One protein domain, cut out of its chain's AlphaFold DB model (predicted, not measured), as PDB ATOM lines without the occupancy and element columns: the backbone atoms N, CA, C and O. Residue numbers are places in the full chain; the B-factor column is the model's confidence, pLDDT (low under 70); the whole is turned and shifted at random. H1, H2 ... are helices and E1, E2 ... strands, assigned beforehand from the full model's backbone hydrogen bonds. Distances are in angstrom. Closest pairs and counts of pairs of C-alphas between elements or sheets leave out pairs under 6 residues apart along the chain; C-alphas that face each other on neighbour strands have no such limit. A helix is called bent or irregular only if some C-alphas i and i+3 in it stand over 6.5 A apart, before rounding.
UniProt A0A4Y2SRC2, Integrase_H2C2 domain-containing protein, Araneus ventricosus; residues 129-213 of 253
ATOM      1  N   ASP A 129       3.981  40.757   0.231       72.19
ATOM      2  CA  ASP A 129       3.014  40.371   1.251       72.19
ATOM      3  C   ASP A 129       1.958  39.417   0.700       72.19
ATOM      4  O   ASP A 129       1.690  38.373   1.297       72.19
ATOM      5  N   GLU A 130       1.413  39.728  -0.473       75.19
ATOM      6  CA  GLU A 130       0.460  38.864  -1.171       75.19
ATOM      7  C   GLU A 130       1.129  37.562  -1.644       75.19
ATOM      8  O   GLU A 130       0.568  36.470  -1.516       75.19
ATOM      9  N   MET A 131       2.387  37.646  -2.091       77.50
ATOM     10  CA  MET A 131       3.191  36.474  -2.442       77.50
ATOM     11  C   MET A 131       3.428  35.545  -1.243       77.50
ATOM     12  O   MET A 131       3.421  34.321  -1.398       77.50
ATOM     13  N   ALA A 132       3.620  36.105  -0.044       73.56
ATOM     14  CA  ALA A 132       3.775  35.321   1.178       73.56
ATOM     15  C   ALA A 132       2.487  34.568   1.552       73.56
ATOM     16  O   ALA A 132       2.582  33.459   2.074       73.56
ATOM     17  N   VAL A 133       1.305  35.124   1.250       77.25
ATOM     18  CA  VAL A 133      -0.005  34.482   1.484       77.25
ATOM     19  C   VAL A 133      -0.286  33.378   0.462       77.25
ATOM     20  O   VAL A 133      -0.737  32.293   0.826       77.25
ATOM     21  N   ALA A 134       0.038  33.600  -0.816       72.19
ATOM     22  CA  ALA A 134      -0.167  32.609  -1.882       72.19
ATOM     23  C   ALA A 134       0.647  31.312  -1.694       72.19
ATOM     24  O   ALA A 134       0.383  30.310  -2.357       72.19
ATOM     25  N   ARG A 135       1.602  31.313  -0.757       67.94
ATOM     26  CA  ARG A 135       2.367  30.147  -0.314       67.94
ATOM     27  C   ARG A 135       1.495  28.969   0.110       67.94
ATOM     28  O   ARG A 135       1.829  27.834  -0.221       67.94
ATOM     29  N   ASP A 136       0.433  29.214   0.875       63.25
ATOM     30  CA  ASP A 136      -0.307  28.139   1.556       63.25
ATOM     31  C   ASP A 136      -1.043  27.215   0.574       63.25
ATOM     32  O   ASP A 136      -1.359  26.065   0.894       63.25
ATOM     33  N   LEU A 137      -1.245  27.708  -0.649       63.25
ATOM     34  CA  LEU A 137      -1.906  27.028  -1.754       63.25
ATOM     35  C   LEU A 137      -0.924  26.325  -2.709       63.25
ATOM     36  O   LEU A 137      -1.372  25.576  -3.576       63.25
ATOM     37  N   ASP A 138       0.393  26.531  -2.574       71.88
ATOM     38  CA  ASP A 138       1.364  26.077  -3.575       71.88
ATOM     39  C   ASP A 138       1.872  24.640  -3.324       71.88
ATOM     40  O   ASP A 138       2.569  24.332  -2.350       71.88
ATOM     41  N   VAL A 139       1.536  23.744  -4.254       71.62
ATOM     42  CA  VAL A 139       1.916  22.322  -4.261       71.62
ATOM     43  C   VAL A 139       3.398  22.126  -4.624       71.62
ATOM     44  O   VAL A 139       4.049  21.186  -4.148       71.62
ATOM     45  N   ASP A 140       3.973  23.022  -5.431       74.12
ATOM     46  CA  ASP A 140       5.360  22.914  -5.891       74.12
ATOM     47  C   ASP A 140       6.358  23.220  -4.774       74.12
ATOM     48  O   ASP A 140       7.432  22.614  -4.727       74.12
ATOM     49  N   LEU A 141       6.004  24.100  -3.838       73.25
ATOM     50  CA  LEU A 141       6.856  24.435  -2.699       73.25
ATOM     51  C   LEU A 141       7.063  23.233  -1.765       73.25
ATOM     52  O   LEU A 141       8.187  22.968  -1.340       73.25
ATOM     53  N   ARG A 142       6.004  22.453  -1.504       70.38
ATOM     54  CA  ARG A 142       6.094  21.211  -0.709       70.38
ATOM     55  C   ARG A 142       7.004  20.180  -1.378       70.38
ATOM     56  O   ARG A 142       7.771  19.505  -0.699       70.38
ATOM     57  N   SER A 143       6.958  20.109  -2.709       72.50
ATOM     58  CA  SER A 143       7.813  19.217  -3.499       72.50
ATOM     59  C   SER A 143       9.290  19.625  -3.454       72.50
ATOM     60  O   SER A 143      10.165  18.765  -3.471       72.50
ATOM     61  N   LEU A 144       9.582  20.928  -3.392       70.88
ATOM     62  CA  LEU A 144      10.950  21.459  -3.348       70.88
ATOM     63  C   LEU A 144      11.613  21.313  -1.974       70.88
ATOM     64  O   LEU A 144      12.827  21.170  -1.912       70.88
ATOM     65  N   LEU A 145      10.835  21.331  -0.889       69.69
ATOM     66  CA  LEU A 145      11.348  21.136   0.474       69.69
ATOM     67  C   LEU A 145      11.710  19.673   0.778       69.69
ATOM     68  O   LEU A 145      12.499  19.423   1.682       69.69
ATOM     69  N   GLY A 146      11.126  18.715   0.049       62.75
ATOM     70  CA  GLY A 146      11.318  17.279   0.281       62.75
ATOM     71  C   GLY A 146      12.312  16.583  -0.653       62.75
ATOM     72  O   GLY A 146      12.533  15.387  -0.500       62.75
ATOM     73  N   SER A 147      12.880  17.285  -1.635       60.84
ATOM     74  CA  SER A 147      13.672  16.686  -2.715       60.84
ATOM     75  C   SER A 147      15.030  17.367  -2.885       60.84
ATOM     76  O   SER A 147      15.141  18.586  -2.782       60.84
ATOM     77  N   ASP A 148      16.047  16.571  -3.220       61.28
ATOM     78  CA  ASP A 148      17.457  16.960  -3.331       61.28
ATOM     79  C   ASP A 148      17.766  17.697  -4.653       61.28
ATOM     80  O   ASP A 148      18.533  17.255  -5.506       61.28
ATOM     81  N   TYR A 149      17.095  18.830  -4.878       64.75
ATOM     82  CA  TYR A 149      17.248  19.645  -6.091       64.75
ATOM     83  C   TYR A 149      18.502  20.541  -6.083       64.75
ATOM     84  O   TYR A 149      18.649  21.385  -6.969       64.75
ATOM     85  N   GLY A 150      19.386  20.407  -5.087       68.56
ATOM     86  CA  GLY A 150      20.554  21.281  -4.917       68.56
ATOM     87  C   GLY A 150      20.197  22.742  -4.605       68.56
ATOM     88  O   GLY A 150      20.998  23.638  -4.861       68.56
ATOM     89  N   LEU A 151      18.982  22.991  -4.102       75.94
ATOM     90  CA  LEU A 151      18.505  24.307  -3.677       75.94
ATOM     91  C   LEU A 151      18.563  24.410  -2.154       75.94
ATOM     92  O   LEU A 151      18.104  23.517  -1.446       75.94
ATOM     93  N   GLU A 152      19.063  25.536  -1.652       76.88
ATOM     94  CA  GLU A 152      19.124  25.820  -0.219       76.88
ATOM     95  C   GLU A 152      18.041  26.838   0.130       76.88
ATOM     96  O   GLU A 152      18.289  28.045   0.177       76.88
ATOM     97  N   LEU A 153      16.815  26.348   0.335       78.94
ATOM     98  CA  LEU A 153      15.674  27.190   0.683       78.94
ATOM     99  C   LEU A 153      15.674  27.511   2.182       78.94
ATOM    100  O   LEU A 153      15.474  26.633   3.020       78.94
ATOM    101  N   LYS A 154      15.839  28.788   2.524       77.00
ATOM    102  CA  LYS A 154      15.720  29.316   3.890       77.00
ATOM    103  C   LYS A 154      14.549  30.277   3.998       77.00
ATOM    104  O   LYS A 154      14.228  31.000   3.058       77.00
ATOM    105  N   GLN A 155      13.907  30.289   5.158       77.94
ATOM    106  CA  GLN A 155      12.854  31.252   5.453       77.94
ATOM    107  C   GLN A 155      13.454  32.516   6.068       77.94
ATOM    108  O   GLN A 155      14.297  32.431   6.960       77.94
ATOM    109  N   PHE A 156      12.983  33.677   5.624       68.19
ATOM    110  CA  PHE A 156      13.292  34.963   6.245       68.19
ATOM    111  C   PHE A 156      12.012  35.774   6.443       68.19
ATOM    112  O   PHE A 156      11.075  35.670   5.649       68.19
ATOM    113  N   ASN A 157      11.985  36.578   7.504       67.50
ATOM    114  CA  ASN A 157      10.878  37.486   7.786       67.50
ATOM    115  C   ASN A 157      10.997  38.747   6.930       67.50
ATOM    116  O   ASN A 157      12.050  39.387   6.895       67.50
ATOM    117  N   LEU A 158       9.900  39.132   6.287       61.81
ATOM    118  CA  LEU A 158       9.761  40.442   5.667       61.81
ATOM    119  C   LEU A 158       9.769  41.523   6.752       61.81
ATOM    120  O   LEU A 158       9.001  41.462   7.711       61.81
ATOM    121  N   LEU A 159      10.614  42.539   6.570       49.66
ATOM    122  CA  LEU A 159      10.732  43.678   7.491       49.66
ATOM    123  C   LEU A 159       9.427  44.487   7.597       49.66
ATOM    124  O   LEU A 159       9.191  45.123   8.617       49.66
ATOM    125  N   SER A 160       8.591  44.445   6.552       52.84
ATOM    126  CA  SER A 160       7.330  45.193   6.455       52.84
ATOM    127  C   SER A 160       6.209  44.597   7.316       52.84
ATOM    128  O   SER A 160       5.486  45.320   7.994       52.84
ATOM    129  N   SER A 161       6.070  43.270   7.320       62.53
ATOM    130  CA  SER A 161       4.853  42.593   7.787       62.53
ATOM    131  C   SER A 161       5.090  41.379   8.681       62.53
ATOM    132  O   SER A 161       4.131  40.728   9.089       62.53
ATOM    133  N   GLN A 162       6.356  41.040   8.958       62.81
ATOM    134  CA  GLN A 162       6.776  39.834   9.688       62.81
ATOM    135  C   GLN A 162       6.311  38.510   9.058       62.81
ATOM    136  O   GLN A 162       6.431  37.451   9.672       62.81
ATOM    137  N   ARG A 163       5.818  38.534   7.815       68.56
ATOM    138  CA  ARG A 163       5.481  37.317   7.077       68.56
ATOM    139  C   ARG A 163       6.751  36.625   6.601       68.56
ATOM    140  O   ARG A 163       7.725  37.265   6.205       68.56
ATOM    141  N   LEU A 164       6.731  35.299   6.633       72.06
ATOM    142  CA  LEU A 164       7.847  34.481   6.175       72.06
ATOM    143  C   LEU A 164       7.814  34.410   4.645       72.06
ATOM    144  O   LEU A 164       6.779  34.075   4.077       72.06
ATOM    145  N   LEU A 165       8.958  34.603   3.985       74.62
ATOM    146  CA  LEU A 165       9.166  34.323   2.558       74.62
ATOM    147  C   LEU A 165      10.331  33.326   2.390       74.62
ATOM    148  O   LEU A 165      11.231  33.280   3.229       74.62
ATOM    149  N   TYR A 166      10.266  32.446   1.384       78.69
ATOM    150  CA  TYR A 166      11.327  31.461   1.138       78.69
ATOM    151  C   TYR A 166      12.337  32.058   0.172       78.69
ATOM    152  O   TYR A 166      11.952  32.638  -0.839       78.69
ATOM    153  N   TYR A 167      13.617  31.875   0.461       77.00
ATOM    154  CA  TYR A 167      14.712  32.353  -0.364       77.00
ATOM    155  C   TYR A 167      15.683  31.219  -0.627       77.00
ATOM    156  O   TYR A 167      16.038  30.485   0.291       77.00
ATOM    157  N   ASP A 168      16.143  31.106  -1.862       79.75
ATOM    158  CA  ASP A 168      17.285  30.273  -2.196       79.75
ATOM    159  C   ASP A 168      18.590  31.054  -2.013       79.75
ATOM    160  O   ASP A 168      18.694  32.214  -2.428       79.75
ATOM    161  N   ILE A 169      19.583  30.396  -1.413       77.06
ATOM    162  CA  ILE A 169      20.942  30.924  -1.229       77.06
ATOM    163  C   ILE A 169      22.034  30.058  -1.874       77.06
ATOM    164  O   ILE A 169      23.202  30.446  -1.849       77.06
ATOM    165  N   SER A 170      21.673  28.938  -2.512       77.50
ATOM    166  CA  SER A 170      22.616  27.944  -3.067       77.50
ATOM    167  C   SER A 170      23.630  28.521  -4.063       77.50
ATOM    168  O   SER A 170      24.735  28.014  -4.216       77.50
ATOM    169  N   THR A 171      23.273  29.609  -4.747       69.81
ATOM    170  CA  THR A 171      24.097  30.227  -5.802       69.81
ATOM    171  C   THR A 171      24.901  31.446  -5.340       69.81
ATOM    172  O   THR A 171      25.440  32.178  -6.171       69.81
ATOM    173  N   GLY A 172      24.953  31.718  -4.030       66.12
ATOM    174  CA  GLY A 172      25.609  32.905  -3.467       66.12
ATOM    175  C   GLY A 172      24.844  34.218  -3.690       66.12
ATOM    176  O   GLY A 172      25.303  35.282  -3.280       66.12
ATOM    177  N   LYS A 173      23.664  34.158  -4.322       67.50
ATOM    178  CA  LYS A 173      22.715  35.268  -4.461       67.50
ATOM    179  C   LYS A 173      21.407  34.884  -3.788       67.50
ATOM    180  O   LYS A 173      20.885  33.805  -4.049       67.50
ATOM    181  N   VAL A 174      20.877  35.786  -2.967       71.94
ATOM    182  CA  VAL A 174      19.589  35.601  -2.293       71.94
ATOM    183  C   VAL A 174      18.471  35.807  -3.312       71.94
ATOM    184  O   VAL A 174      18.324  36.901  -3.857       71.94
ATOM    185  N   ARG A 175      17.700  34.755  -3.595       76.81
ATOM    186  CA  ARG A 175      16.619  34.775  -4.593       76.81
ATOM    187  C   ARG A 175      15.303  34.356  -3.939       76.81
ATOM    188  O   ARG A 175      15.221  33.216  -3.490       76.81
ATOM    189  N   PRO A 176      14.276  35.220  -3.879       81.06
ATOM    190  CA  PRO A 176      12.976  34.835  -3.367       81.06
ATOM    191  C   PRO A 176      12.331  33.777  -4.265       81.06
ATOM    192  O   PRO A 176      12.415  33.831  -5.499       81.06
ATOM    193  N   TYR A 177      11.688  32.814  -3.613       83.56
ATOM    194  CA  TYR A 177      10.851  31.815  -4.249       83.56
ATOM    195  C   TYR A 177       9.538  32.442  -4.719       83.56
ATOM    196  O   TYR A 177       8.908  33.182  -3.968       83.56
ATOM    197  N   VAL A 178       9.125  32.117  -5.944       85.31
ATOM    198  CA  VAL A 178       7.915  32.667  -6.568       85.31
ATOM    199  C   VAL A 178       6.842  31.578  -6.708       85.31
ATOM    200  O   VAL A 178       7.064  30.612  -7.450       85.31
ATOM    201  N   PRO A 179       5.672  31.740  -6.061       85.50
ATOM    202  CA  PRO A 179       4.538  30.839  -6.228       85.50
ATOM    203  C   PRO A 179       3.960  30.854  -7.643       85.50
ATOM    204  O   PRO A 179       4.094  31.852  -8.356       85.50
ATOM    205  N   GLU A 180       3.275  29.779  -8.043       85.06
ATOM    206  CA  GLU A 180       2.710  29.623  -9.399       85.06
ATOM    207  C   GLU A 180       1.900  30.835  -9.880       85.06
ATOM    208  O   GLU A 180       2.135  31.343 -10.980       85.06
ATOM    209  N   THR A 181       1.025  31.362  -9.024       84.06
ATOM    210  CA  THR A 181       0.154  32.511  -9.319       84.06
ATOM    211  C   THR A 181       0.924  33.785  -9.674       84.06
ATOM    212  O   THR A 181       0.444  34.600 -10.461       84.06
ATOM    213  N   PHE A 182       2.148  33.946  -9.163       83.25
ATOM    214  CA  PHE A 182       2.976  35.132  -9.382       83.25
ATOM    215  C   PHE A 182       3.949  34.989 -10.558       83.25
ATOM    216  O   PHE A 182       4.433  36.003 -11.064       83.25
ATOM    217  N   ARG A 183       4.220  33.772 -11.053       88.31
ATOM    218  CA  ARG A 183       5.239  33.519 -12.099       88.31
ATOM    219  C   ARG A 183       5.014  34.354 -13.360       88.31
ATOM    220  O   ARG A 183       5.967  34.918 -13.898       88.31
ATOM    221  N   ARG A 184       3.757  34.472 -13.810       83.75
ATOM    222  CA  ARG A 184       3.393  35.271 -14.993       83.75
ATOM    223  C   ARG A 184       3.651  36.763 -14.781       83.75
ATOM    224  O   ARG A 184       4.238  37.400 -15.648       83.75
ATOM    225  N   ARG A 185       3.306  37.290 -13.606       80.50
ATOM    226  CA  ARG A 185       3.523  38.700 -13.249       80.50
ATOM    227  C   ARG A 185       5.015  39.041 -13.152       80.50
ATOM    228  O   ARG A 185       5.451  40.056 -13.688       80.50
ATOM    229  N   VAL A 186       5.820  38.150 -12.561       81.62
ATOM    230  CA  VAL A 186       7.293  38.273 -12.546       81.62
ATOM    231  C   VAL A 186       7.867  38.260 -13.963       81.62
ATOM    232  O   VAL A 186       8.757  39.053 -14.278       81.62
ATOM    233  N   PHE A 187       7.363  37.369 -14.823       83.44
ATOM    234  CA  PHE A 187       7.770  37.306 -16.221       83.44
ATOM    235  C   PHE A 187       7.454  38.611 -16.952       83.44
ATOM    236  O   PHE A 187       8.365  39.185 -17.534       83.44
ATOM    237  N   GLU A 188       6.223  39.115 -16.895       77.88
ATOM    238  CA  GLU A 188       5.812  40.343 -17.592       77.88
ATOM    239  C   GLU A 188       6.658  41.554 -17.169       77.88
ATOM    240  O   GLU A 188       7.136  42.302 -18.025       77.88
ATOM    241  N   MET A 189       6.949  41.677 -15.870       73.81
ATOM    242  CA  MET A 189       7.801  42.737 -15.320       73.81
ATOM    243  C   MET A 189       9.242  42.690 -15.858       73.81
ATOM    244  O   MET A 189       9.832  43.730 -16.146       73.81
ATOM    245  N   LEU A 190       9.839  41.501 -15.993       73.62
ATOM    246  CA  LEU A 190      11.246  41.347 -16.401       73.62
ATOM    247  C   LEU A 190      11.442  41.145 -17.909       73.62
ATOM    248  O   LEU A 190      12.525  41.421 -18.436       73.62
ATOM    249  N   HIS A 191      10.417  40.668 -18.607       74.12
ATOM    250  CA  HIS A 191      10.457  40.397 -20.038       74.12
ATOM    251  C   HIS A 191      10.527  41.692 -20.852       74.12
ATOM    252  O   HIS A 191      11.322  41.771 -21.786       74.12
ATOM    253  N   GLY A 192       9.790  42.734 -20.445       62.94
ATOM    254  CA  GLY A 192       9.874  44.062 -21.067       62.94
ATOM    255  C   GLY A 192      11.270  44.692 -20.967       62.94
ATOM    256  O   GLY A 192      11.730  45.324 -21.913       62.94
ATOM    257  N   LEU A 193      11.986  44.443 -19.864       61.34
ATOM    258  CA  LEU A 193      13.338  44.969 -19.620       61.34
ATOM    259  C   LEU A 193      14.437  44.233 -20.405       61.34
ATOM    260  O   LEU A 193      15.503  44.793 -20.645       61.34
ATOM    261  N   SER A 194      14.208  42.972 -20.780       58.41
ATOM    262  CA  SER A 194      15.237  42.107 -21.382       58.41
ATOM    263  C   SER A 194      15.306  42.178 -22.909       58.41
ATOM    264  O   SER A 194      16.104  41.444 -23.498       58.41
ATOM    265  N   GLN A 195      14.461  43.006 -23.547       54.22
ATOM    266  CA  GLN A 195      14.064  42.869 -24.958       54.22
ATOM    267  C   GLN A 195      13.453  41.468 -25.234       54.22
ATOM    268  O   GLN A 195      13.671  40.530 -24.464       54.22
ATOM    269  N   PRO A 196      12.638  41.272 -26.289       61.41
ATOM    270  CA  PRO A 196      11.939  40.005 -26.530       61.41
ATOM    271  C   PRO A 196      12.912  38.886 -26.953       61.41
ATOM    272  O   PRO A 196      12.983  38.492 -28.112       61.41
ATOM    273  N   ALA A 197      13.678  38.351 -26.003       64.44
ATOM    274  CA  ALA A 197      14.601  37.242 -26.174       64.44
ATOM    275  C   ALA A 197      14.453  36.265 -25.004       64.44
ATOM    276  O   ALA A 197      14.663  36.608 -23.835       64.44
ATOM    277  N   VAL A 198      14.132  35.009 -25.331       75.81
ATOM    278  CA  VAL A 198      13.869  33.946 -24.345       75.81
ATOM    279  C   VAL A 198      15.075  33.740 -23.430       75.81
ATOM    280  O   VAL A 198      14.946  33.749 -22.212       75.81
ATOM    281  N   LYS A 199      16.279  33.617 -24.003       79.00
ATOM    282  CA  LYS A 199      17.512  33.364 -23.240       79.00
ATOM    283  C   LYS A 199      17.871  34.524 -22.305       79.00
ATOM    284  O   LYS A 199      18.271  34.278 -21.170       79.00
ATOM    285  N   ALA A 200      17.705  35.765 -22.763       74.62
ATOM    286  CA  ALA A 200      17.972  36.956 -21.957       74.62
ATOM    287  C   ALA A 200      16.987  37.057 -20.783       74.62
ATOM    288  O   ALA A 200      17.413  37.189 -19.638       74.62
ATOM    289  N   THR A 201      15.695  36.864 -21.062       80.19
ATOM    290  CA  THR A 201      14.629  36.887 -20.048       80.19
ATOM    291  C   THR A 201      14.843  35.796 -18.995       80.19
ATOM    292  O   THR A 201      14.825  36.074 -17.798       80.19
ATOM    293  N   THR A 202      15.138  34.563 -19.422       85.00
ATOM    294  CA  THR A 202      15.443  33.447 -18.512       85.00
ATOM    295  C   THR A 202      16.638  33.754 -17.614       85.00
ATOM    296  O   THR A 202      16.602  33.463 -16.419       85.00
ATOM    297  N   ASN A 203      17.702  34.348 -18.161       81.44
ATOM    298  CA  ASN A 203      18.884  34.701 -17.381       81.44
ATOM    299  C   ASN A 203      18.584  35.807 -16.362       81.44
ATOM    300  O   ASN A 203      19.002  35.686 -15.212       81.44
ATOM    301  N   LEU A 204      17.837  36.844 -16.753       78.44
ATOM    302  CA  LEU A 204      17.474  37.946 -15.860       78.44
ATOM    303  C   LEU A 204      16.594  37.467 -14.700       78.44
ATOM    304  O   LEU A 204      16.821  37.833 -13.548       78.44
ATOM    305  N   ILE A 205      15.634  36.592 -14.998       83.12
ATOM    306  CA  ILE A 205      14.775  35.954 -14.000       83.12
ATOM    307  C   ILE A 205      15.610  35.118 -13.028       83.12
ATOM    308  O   ILE A 205      15.523  35.327 -11.822       83.12
ATOM    309  N   LYS A 206      16.479  34.226 -13.523       83.25
ATOM    310  CA  LYS A 206      17.305  33.347 -12.672       83.25
ATOM    311  C   LYS A 206      18.281  34.083 -11.761       83.25
ATOM    312  O   LYS A 206      18.728  33.512 -10.766       83.25
ATOM    313  N   GLN A 207      18.656  35.309 -12.115       78.88
ATOM    314  CA  GLN A 207      19.500  36.149 -11.270       78.88
ATOM    315  C   GLN A 207      18.745  36.724 -10.069       78.88
ATOM    316  O   GLN A 207      19.393  37.060  -9.081       78.88
ATOM    317  N   ARG A 208      17.417  36.861 -10.160       77.75
ATOM    318  CA  ARG A 208      16.601  37.594  -9.185       77.75
ATOM    319  C   ARG A 208      15.562  36.751  -8.472       77.75
ATOM    320  O   ARG A 208      15.212  37.125  -7.370       77.75
ATOM    321  N   PHE A 209      15.089  35.660  -9.066       83.94
ATOM    322  CA  PHE A 209      13.987  34.838  -8.566       83.94
ATOM    323  C   PHE A 209      14.271  33.347  -8.770       83.94
ATOM    324  O   PHE A 209      15.104  32.965  -9.601       83.94
ATOM    325  N   VAL A 210      13.557  32.499  -8.029       85.31
ATOM    326  CA  VAL A 210      13.637  31.040  -8.158       85.31
ATOM    327  C   VAL A 210      12.246  30.408  -8.105       85.31
ATOM    328  O   VAL A 210      11.401  30.806  -7.312       85.31
ATOM    329  N   TRP A 211      11.994  29.415  -8.954       88.44
ATOM    330  CA  TRP A 211      10.855  28.500  -8.834       88.44
ATOM    331  C   TRP A 211      11.142  27.211  -9.613       88.44
ATOM    332  O   TRP A 211      12.166  27.082 -10.296       88.44
ATOM    333  N   LYS A 212      10.249  26.229  -9.504       85.06
ATOM    334  CA  LYS A 212      10.385  24.952 -10.206       85.06
ATOM    335  C   LYS A 212      10.196  25.150 -11.709       85.06
ATOM    336  O   LYS A 212       9.236  25.769 -12.136       85.06
ATOM    337  N   SER A 213      11.086  24.589 -12.524       85.56
ATOM    338  CA  SER A 213      10.946  24.606 -13.990       85.56
ATOM    339  C   SER A 213      10.928  26.000 -14.647       85.56
ATOM    340  O   SER A 213      10.389  26.135 -15.742       85.56
TER     341      SER A 213
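AT A GLANCE: This is residues 129 to 213 of the 253 residues of the protein "Integrase_H2C2 domain-containing protein" of Araneus ventricosus (UniProt A0A4Y2SRC2). A hairpin of two strands, E1 and E2, has the short helices H1 and H2 beside it, and the helices H3 and H4 reach away from this part as a V that opens toward it and has the tight link between them at its far end. The long link from E2 to H3 runs through the space between the hairpin and the V. You will find 85 residues printed, with four named helices and two named strands in the order H1, H2, E1, E2, H3, H4; the strands form one antiparallel sheet, E1 - E2, and the class is mostly helix. The whole is compact, with a radius of gyration of the C-alphas of 13.1 A and spans of 34 by 29 by 24 A.

HOW THE PARTS SIT: Begin at the hairpin of E1, residues 153 to 157, and E2, residues 164 to 168, antiparallel neighbours at 144 degrees. Look for N 154 and O 167 at 2.8 A, and N 165 and O 156 at 2.9 A, within hydrogen-bond range. Residues 167 to 168 of E2 also pair, antiparallel, with residues 175 to 176. Next find H1, residues 129 to 137; its closest C-alpha to E2 is that of Ala 132, 5.7 A from that of Leu 165. H2, residues 139 to 145, is close to H1 but not clearly touching, with the closest C-alphas, those of Arg 135 and Leu 141, 7.6 A apart and the lines about perpendicular at 86 degrees. H2 comes closest to E1 at the C-alphas of Leu 145 and Leu 153, 7.4 A apart. H3, residues 180 to 194, touches H4, residues 198 to 208, closest at the C-alphas of Ser 194 and Thr 201, 5.4 A, at a steep tilt of 67 degrees, opposite ways. H1 and H3 are close but not clearly touching, closest at the C-alphas of Met 131 and Phe 182, 7.1 A. H4 is apart from H1, H2, E1 and E2. Every O i to N i+4 pair is within hydrogen-bond range in H2, but 2 of 5 in H1, where 3 of 6 O i to N i+3 pairs are, 7 of 11 in H3 and 6 of 7 in H4.

IN THESE COORDINATES: Find C-alpha 153 at (15.674, 27.190, 0.683), where E1 begins its 13.4 A; E2 spans 13.3 A. H1 starts at C-alpha 129, (3.014, 40.371, 1.251), and runs 14.5 A; H2 runs 10.6 A. H3 runs 21.4 A and is irregular, with C-alphas 181 and 184 7.1 A apart. H4 runs 15.8 A to C-alpha 208 at (16.601, 37.594, -9.185).

THE WHOLE: The two C-alphas farthest apart, those of Gln 162 and Ala 197, are 36.8 A from each other. The printed part has no cut, and its one long link, 11 residues, joins E2 to H3. Mean pLDDT of the printed part is 73.9; look for values under 70 at residues 135 to 137, 145 to 150, 156 to 163, 171 to 173 and 192 to 197.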